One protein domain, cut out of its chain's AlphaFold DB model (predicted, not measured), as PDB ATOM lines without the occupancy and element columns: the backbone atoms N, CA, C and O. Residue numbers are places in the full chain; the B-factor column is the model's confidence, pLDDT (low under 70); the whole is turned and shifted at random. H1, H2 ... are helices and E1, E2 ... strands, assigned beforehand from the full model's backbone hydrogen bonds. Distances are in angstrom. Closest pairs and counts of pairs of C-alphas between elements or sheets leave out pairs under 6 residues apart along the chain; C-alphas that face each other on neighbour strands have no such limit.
ATOM      1  N   TRP A  49      18.290  16.319   9.221       84.81
ATOM      2  CA  TRP A  49      19.739  16.416   9.076       84.81
ATOM      3  C   TRP A  49      20.073  16.769   7.630       84.81
ATOM      4  O   TRP A  49      19.433  16.254   6.711       84.81
ATOM      5  N   GLN A  50      21.062  17.638   7.430       80.00
ATOM      6  CA  GLN A  50      21.610  17.954   6.117       80.00
ATOM      7  C   GLN A  50      22.915  17.187   5.926       80.00
ATOM      8  O   GLN A  50      23.859  17.372   6.690       80.00
ATOM      9  N   ASP A  51      22.958  16.358   4.888       78.38
ATOM     10  CA  ASP A  51      24.161  15.652   4.458       78.38
ATOM     11  C   ASP A  51      25.209  16.662   3.938       78.38
ATOM     12  O   ASP A  51      24.905  17.406   2.998       78.38
ATOM     13  N   PRO A  52      26.429  16.721   4.510       72.56
ATOM     14  CA  PRO A  52      27.470  17.648   4.066       72.56
ATOM     15  C   PRO A  52      28.030  17.304   2.674       72.56
ATOM     16  O   PRO A  52      28.550  18.191   1.995       72.56
ATOM     17  N   VAL A  53      27.902  16.051   2.218       72.56
ATOM     18  CA  VAL A  53      28.404  15.581   0.916       72.56
ATOM     19  C   VAL A  53      27.353  15.792  -0.174       72.56
ATOM     20  O   VAL A  53      27.591  16.522  -1.138       72.56
ATOM     21  N   GLY A  54      26.173  15.186  -0.028       70.00
ATOM     22  CA  GLY A  54      25.089  15.261  -1.011       70.00
ATOM     23  C   GLY A  54      24.220  16.518  -0.916       70.00
ATOM     24  O   GLY A  54      23.345  16.705  -1.761       70.00
ATOM     25  N   LYS A  55      24.409  17.365   0.110       73.00
ATOM     26  CA  LYS A  55      23.585  18.556   0.436       73.00
ATOM     27  C   LYS A  55      22.088  18.271   0.635       73.00
ATOM     28  O   LYS A  55      21.287  19.197   0.747       73.00
ATOM     29  N   LYS A  56      21.703  16.996   0.704       76.69
ATOM     30  CA  LYS A  56      20.317  16.537   0.803       76.69
ATOM     31  C   LYS A  56      19.840  16.548   2.253       76.69
ATOM     32  O   LYS A  56      20.586  16.225   3.174       76.69
ATOM     33  N   HIS A  57      18.572  16.899   2.455       78.94
ATOM     34  CA  HIS A  57      17.920  16.824   3.762       78.94
ATOM     35  C   HIS A  57      17.276  15.452   3.980       78.94
ATOM     36  O   HIS A  57      16.547  14.949   3.124       78.94
ATOM     37  N   TYR A  58      17.510  14.874   5.156       80.69
ATOM     38  CA  TYR A  58      16.944  13.604   5.607       80.69
ATOM     39  C   TYR A  58      16.109  13.832   6.874       80.69
ATOM     40  O   TYR A  58      16.541  14.520   7.799       80.69
ATOM     41  N   LYS A  59      14.894  13.269   6.937       82.19
ATOM     42  CA  LYS A  59      13.959  13.497   8.054       82.19
ATOM     43  C   LYS A  59      14.294  12.599   9.252       82.19
ATOM     44  O   LYS A  59      14.140  11.381   9.182       82.19
ATOM     45  N   LEU A  60      14.692  13.204  10.371       84.50
ATOM     46  CA  LEU A  60      15.064  12.504  11.602       84.50
ATOM     47  C   LEU A  60      13.814  11.995  12.342       84.50
ATOM     48  O   LEU A  60      13.186  12.691  13.140       84.50
ATOM     49  N   ARG A  61      13.459  10.738  12.075       81.81
ATOM     50  CA  ARG A  61      12.483   9.946  12.835       81.81
ATOM     51  C   ARG A  61      12.948   9.671  14.274       81.81
ATOM     52  O   ARG A  61      14.140   9.644  14.577       81.81
ATOM     53  N   THR A  62      11.992   9.355  15.149       83.12
ATOM     54  CA  THR A  62      12.187   9.119  16.592       83.12
ATOM     55  C   THR A  62      13.264   8.084  16.936       83.12
ATOM     56  O   THR A  62      13.910   8.207  17.973       83.12
ATOM     57  N   HIS A  63      13.484   7.056  16.112       83.56
ATOM     58  CA  HIS A  63      14.520   6.051  16.381       83.56
ATOM     59  C   HIS A  63      15.938   6.539  16.067       83.56
ATOM     60  O   HIS A  63      16.841   6.213  16.833       83.56
ATOM     61  N   HIS A  64      16.134   7.379  15.044       85.44
ATOM     62  CA  HIS A  64      17.418   8.050  14.817       85.44
ATOM     63  C   HIS A  64      17.743   8.974  15.997       85.44
ATOM     64  O   HIS A  64      18.840   8.918  16.542       85.44
ATOM     65  N   LEU A  65      16.751   9.740  16.476       84.56
ATOM     66  CA  LEU A  65      16.888  10.600  17.660       84.56
ATOM     67  C   LEU A  65      17.264   9.789  18.917       84.56
ATOM     68  O   LEU A  65      18.146  10.198  19.664       84.56
ATOM     69  N   LYS A  66      16.684   8.594  19.116       84.94
ATOM     70  CA  LYS A  66      17.105   7.654  20.178       84.94
ATOM     71  C   LYS A  66      18.542   7.136  19.999       84.94
ATOM     72  O   LYS A  66      19.195   6.839  20.994       84.94
ATOM     73  N   GLY A  67      19.034   7.024  18.765       85.00
ATOM     74  CA  GLY A  67      20.438   6.721  18.470       85.00
ATOM     75  C   GLY A  67      21.377   7.859  18.883       85.00
ATOM     76  O   GLY A  67      22.369   7.609  19.564       85.00
ATOM     77  N   LEU A  68      21.018   9.104  18.551       85.50
ATOM     78  CA  LEU A  68      21.772  10.303  18.943       85.50
ATOM     79  C   LEU A  68      21.810  10.485  20.469       85.50
ATOM     80  O   LEU A  68      22.877  10.731  21.023       85.50
ATOM     81  N   VAL A  69      20.681  10.280  21.165       84.44
ATOM     82  CA  VAL A  69      20.634  10.313  22.640       84.44
ATOM     83  C   VAL A  69      21.609   9.300  23.244       84.44
ATOM     84  O   VAL A  69      22.425   9.682  24.073       84.44
ATOM     85  N   LYS A  70      21.610   8.045  22.771       85.94
ATOM     86  CA  LYS A  70      22.550   7.015  23.252       85.94
ATOM     87  C   LYS A  70      24.020   7.362  23.025       85.94
ATOM     88  O   LYS A  70      24.856   6.979  23.836       85.94
ATOM     89  N   TYR A  71      24.341   8.044  21.926       83.31
ATOM     90  CA  TYR A  71      25.700   8.507  21.653       83.31
ATOM     91  C   TYR A  71      26.131   9.582  22.663       83.31
ATOM     92  O   TYR A  71      27.214   9.482  23.237       83.31
ATOM     93  N   VAL A  72      25.249  10.538  22.972       84.62
ATOM     94  CA  VAL A  72      25.502  11.573  23.993       84.62
ATOM     95  C   VAL A  72      25.568  10.985  25.410       84.62
ATOM     96  O   VAL A  72      26.454  11.344  26.183       84.62
ATOM     97  N   GLU A  73      24.715  10.010  25.745       82.69
ATOM     98  CA  GLU A  73      24.780   9.252  27.012       82.69
ATOM     99  C   GLU A  73      26.118   8.507  27.197       82.69
ATOM    100  O   GLU A  73      26.550   8.289  28.328       82.69
ATOM    101  N   GLN A  74      26.790   8.139  26.102       83.69
ATOM    102  CA  GLN A  74      28.107   7.487  26.098       83.69
ATOM    103  C   GLN A  74      29.283   8.482  26.138       83.69
ATOM    104  O   GLN A  74      30.438   8.065  26.060       83.69
ATOM    105  N   GLY A  75      29.012   9.785  26.277       81.56
ATOM    106  CA  GLY A  75      30.026  10.844  26.270       81.56
ATOM    107  C   GLY A  75      30.383  11.372  24.877       81.56
ATOM    108  O   GLY A  75      31.334  12.140  24.748       81.56
ATOM    109  N   GLY A  76      29.634  10.982  23.841       80.62
ATOM    110  CA  GLY A  76      29.713  11.596  22.521       80.62
ATOM    111  C   GLY A  76      29.223  13.047  22.539       80.62
ATOM    112  O   GLY A  76      28.303  13.400  23.278       80.62
ATOM    113  N   ILE A  77      29.835  13.894  21.719       77.94
ATOM    114  CA  ILE A  77      29.489  15.315  21.596       77.94
ATOM    115  C   ILE A  77      28.784  15.513  20.255       77.94
ATOM    116  O   ILE A  77      29.218  14.961  19.251       77.94
ATOM    117  N   ILE A  78      27.688  16.276  20.246       79.62
ATOM    118  CA  ILE A  78      26.990  16.696  19.024       79.62
ATOM    119  C   ILE A  78      26.750  18.204  19.131       79.62
ATOM    120  O   ILE A  78      25.760  18.634  19.724       79.62
ATOM    121  N   GLU A  79      27.664  19.004  18.584       68.44
ATOM    122  CA  GLU A  79      27.518  20.468  18.483       68.44
ATOM    123  C   GLU A  79      27.126  20.885  17.055       68.44
ATOM    124  O   GLU A  79      26.393  21.858  16.850       68.44
ATOM    125  N   THR A  80      27.563  20.098  16.071       64.94
ATOM    126  CA  THR A  80      27.520  20.373  14.634       64.94
ATOM    127  C   THR A  80      26.751  19.279  13.888       64.94
ATOM    128  O   THR A  80      26.608  18.146  14.344       64.94
ATOM    129  N   HIS A  81      26.272  19.587  12.681       66.81
ATOM    130  CA  HIS A  81      25.666  18.599  11.782       66.81
ATOM    131  C   HIS A  81      26.676  17.544  11.281       66.81
ATOM    132  O   HIS A  81      26.281  16.434  10.917       66.81
ATOM    133  N   ASP A  82      27.972  17.854  11.332       66.12
ATOM    134  CA  ASP A  82      29.072  16.930  11.042       66.12
ATOM    135  C   ASP A  82      29.342  15.915  12.171       66.12
ATOM    136  O   ASP A  82      29.943  14.872  11.915       66.12
ATOM    137  N   ASP A  83      28.816  16.147  13.379       74.06
ATOM    138  CA  ASP A  83      29.004  15.273  14.550       74.06
ATOM    139  C   ASP A  83      27.964  14.133  14.635       74.06
ATOM    140  O   ASP A  83      27.937  13.365  15.597       74.06
ATOM    141  N   ILE A  84      27.073  14.001  13.642       81.88
ATOM    142  CA  ILE A  84      26.121  12.880  13.581       81.88
ATOM    143  C   ILE A  84      26.890  11.561  13.350       81.88
ATOM    144  O   ILE A  84      27.546  11.434  12.316       81.88
ATOM    145  N   PRO A  85      26.779  10.551  14.241       84.62
ATOM    146  CA  PRO A  85      27.500   9.288  14.095       84.62
ATOM    147  C   PRO A  85      27.108   8.520  12.831       84.62
ATOM    148  O   PRO A  85      25.929   8.469  12.470       84.62
ATOM    149  N   ASP A  86      28.071   7.832  12.217       84.44
ATOM    150  CA  ASP A  86      27.873   7.138  10.936       84.44
ATOM    151  C   ASP A  86      26.758   6.083  10.984       84.44
ATOM    152  O   ASP A  86      25.942   6.021  10.075       84.44
ATOM    153  N   MET A  87      26.593   5.378  12.110       85.81
ATOM    154  CA  MET A  87      25.459   4.469  12.355       85.81
ATOM    155  C   MET A  87      24.081   5.126  12.124       85.81
ATOM    156  O   MET A  87      23.128   4.453  11.729       85.81
ATOM    157  N   VAL A  88      23.946   6.432  12.387       87.38
ATOM    158  CA  VAL A  88      22.708   7.188  12.138       87.38
ATOM    159  C   VAL A  88      22.636   7.654  10.680       87.38
ATOM    160  O   VAL A  88      21.553   7.605  10.097       87.38
ATOM    161  N   ARG A  89      23.769   8.027  10.067       87.75
ATOM    162  CA  ARG A  89      23.863   8.348   8.628       87.75
ATOM    163  C   ARG A  89      23.453   7.153   7.765       87.75
ATOM    164  O   ARG A  89      22.538   7.274   6.954       87.75
ATOM    165  N   ASP A  90      24.046   5.989   8.015       89.25
ATOM    166  CA  ASP A  90      23.750   4.721   7.338       89.25
ATOM    167  C   ASP A  90      22.259   4.379   7.406       89.25
ATOM    168  O   ASP A  90      21.656   3.980   6.408       89.25
ATOM    169  N   GLN A  91      21.634   4.586   8.569       89.69
ATOM    170  CA  GLN A  91      20.210   4.320   8.754       89.69
ATOM    171  C   GLN A  91      19.325   5.290   7.949       89.69
ATOM    172  O   GLN A  91      18.324   4.863   7.373       89.69
ATOM    173  N   LEU A  92      19.701   6.572   7.865       89.56
ATOM    174  CA  LEU A  92      19.009   7.576   7.044       89.56
ATOM    175  C   LEU A  92      19.146   7.271   5.543       89.56
ATOM    176  O   LEU A  92      18.157   7.359   4.807       89.56
ATOM    177  N   TYR A  93      20.337   6.866   5.091       88.06
ATOM    178  CA  TYR A  93      20.578   6.455   3.706       88.06
ATOM    179  C   TYR A  93      19.796   5.186   3.340       88.06
ATOM    180  O   TYR A  93      19.113   5.166   2.314       88.06
ATOM    181  N   ALA A  94      19.827   4.156   4.193       87.44
ATOM    182  CA  ALA A  94      19.119   2.898   3.964       87.44
ATOM    183  C   ALA A  94      17.588   3.070   3.934       87.44
ATOM    184  O   ALA A  94      16.915   2.471   3.092       87.44
ATOM    185  N   GLU A  95      17.018   3.906   4.809       88.38
ATOM    186  CA  GLU A  95      15.575   4.183   4.801       88.38
ATOM    187  C   GLU A  95      15.125   4.987   3.580       88.38
ATOM    188  O   GLU A  95      14.066   4.694   3.018       88.38
ATOM    189  N   GLU A  96      15.913   5.969   3.140       82.75
ATOM    190  CA  GLU A  96      15.603   6.734   1.930       82.75
ATOM    191  C   GLU A  96      15.741   5.872   0.668       82.75
ATOM    192  O   GLU A  96      14.858   5.911  -0.191       82.75
ATOM    193  N   GLN A  97      16.772   5.027   0.584       83.94
ATOM    194  CA  GLN A  97      16.919   4.050  -0.500       83.94
ATOM    195  C   GLN A  97      15.720   3.089  -0.543       83.94
ATOM    196  O   GLN A  97      15.081   2.942  -1.585       83.94
ATOM    197  N   GLN A  98      15.322   2.518   0.600       85.94
ATOM    198  CA  GLN A  98      14.140   1.654   0.674       85.94
ATOM    199  C   GLN A  98      12.845   2.405   0.299       85.94
ATOM    200  O   GLN A  98      11.931   1.817  -0.288       85.94
ATOM    201  N   ARG A  99      12.734   3.704   0.616       81.44
ATOM    202  CA  ARG A  99      11.598   4.541   0.195       81.44
ATOM    203  C   ARG A  99      11.574   4.716  -1.325       81.44
ATOM    204  O   ARG A  99      10.497   4.630  -1.917       81.44
ATOM    205  N   LEU A 100      12.721   4.945  -1.962       77.19
ATOM    206  CA  LEU A 100      12.836   5.062  -3.421       77.19
ATOM    207  C   LEU A 100      12.483   3.738  -4.117       77.19
ATOM    208  O   LEU A 100      11.625   3.730  -4.999       77.19
ATOM    209  N   GLU A 101      13.028   2.612  -3.656       77.81
ATOM    210  CA  GLU A 101      12.716   1.270  -4.178       77.81
ATOM    211  C   GLU A 101      11.219   0.931  -4.095       77.81
ATOM    212  O   GLU A 101      10.643   0.402  -5.048       77.81
ATOM    213  N   LYS A 102      10.559   1.287  -2.984       72.75
ATOM    214  CA  LYS A 102       9.108   1.103  -2.799       72.75
ATOM    215  C   LYS A 102       8.248   1.924  -3.768       72.75
ATOM    216  O   LYS A 102       7.118   1.526  -4.024       72.75
ATOM    217  N   GLN A 103       8.758   3.039  -4.294       62.03
ATOM    218  CA  GLN A 103       8.059   3.872  -5.285       62.03
ATOM    219  C   GLN A 103       8.387   3.458  -6.729       62.03
ATOM    220  O   GLN A 103       7.544   3.606  -7.607       62.03
ATOM    221  N   GLN A 104       9.587   2.924  -6.984       60.66
ATOM    222  CA  GLN A 104      10.025   2.514  -8.326       60.66
ATOM    223  C   GLN A 104       9.578   1.102  -8.732       60.66
ATOM    224  O   GLN A 104       9.719   0.730  -9.894       60.66
TER     225      GLN A 104
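What this domain is: This is residues 49 to 104 of the 212 residues of an uncharacterized protein of Arthroderma otae (strain ATCC MYA-4605 / CBS 113480) (UniProt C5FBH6). A long helix, H2, is partly side by side with a shorter one, H1, as an offset helical hairpin, and a small strand loop with E1 packs near Leu 92 of H2. Residues 97 to 104 of H2 stick out. The printed part has 56 residues, in order E1, H1, H2, and is mostly helix. It is only just compact, close to loose, with a radius of gyration of the C-alphas of 12.1 A, and spans 41 by 21 by 14 A.

Where its parts are: Find C-alpha 86 at (27.873, 7.138, 10.936); from there H2, residues 86 to 104, runs 26.7 A to C-alpha 104 at (10.025, 2.514, -8.326). H1, residues 62 to 73, covers 16.3 A. E1 is residues 57 to 59.

How they stand to each other: Look at His 64 and Val 88, the closest C-alphas of H1 and H2, 6.0 A apart: the helices touch, through residues 64 to 68 and 88 to 92 alone, opposite ways at a shallow tilt of 9 degrees. E1 and H1 are apart. E1 pairs with no named strand; residues 49 to 50 pair antiparallel with its residues 57 to 58. In H1 and H2 every O i to N i+4 pair is within hydrogen-bond range.

The domain as a whole: The C-alphas of Gly 75 and Gln 104 are farthest apart, 40.8 A. The H1 to H2 link is long, and the printed part has no cut. Look for pLDDT under 70 at residues 79 to 82 and 103 to 104.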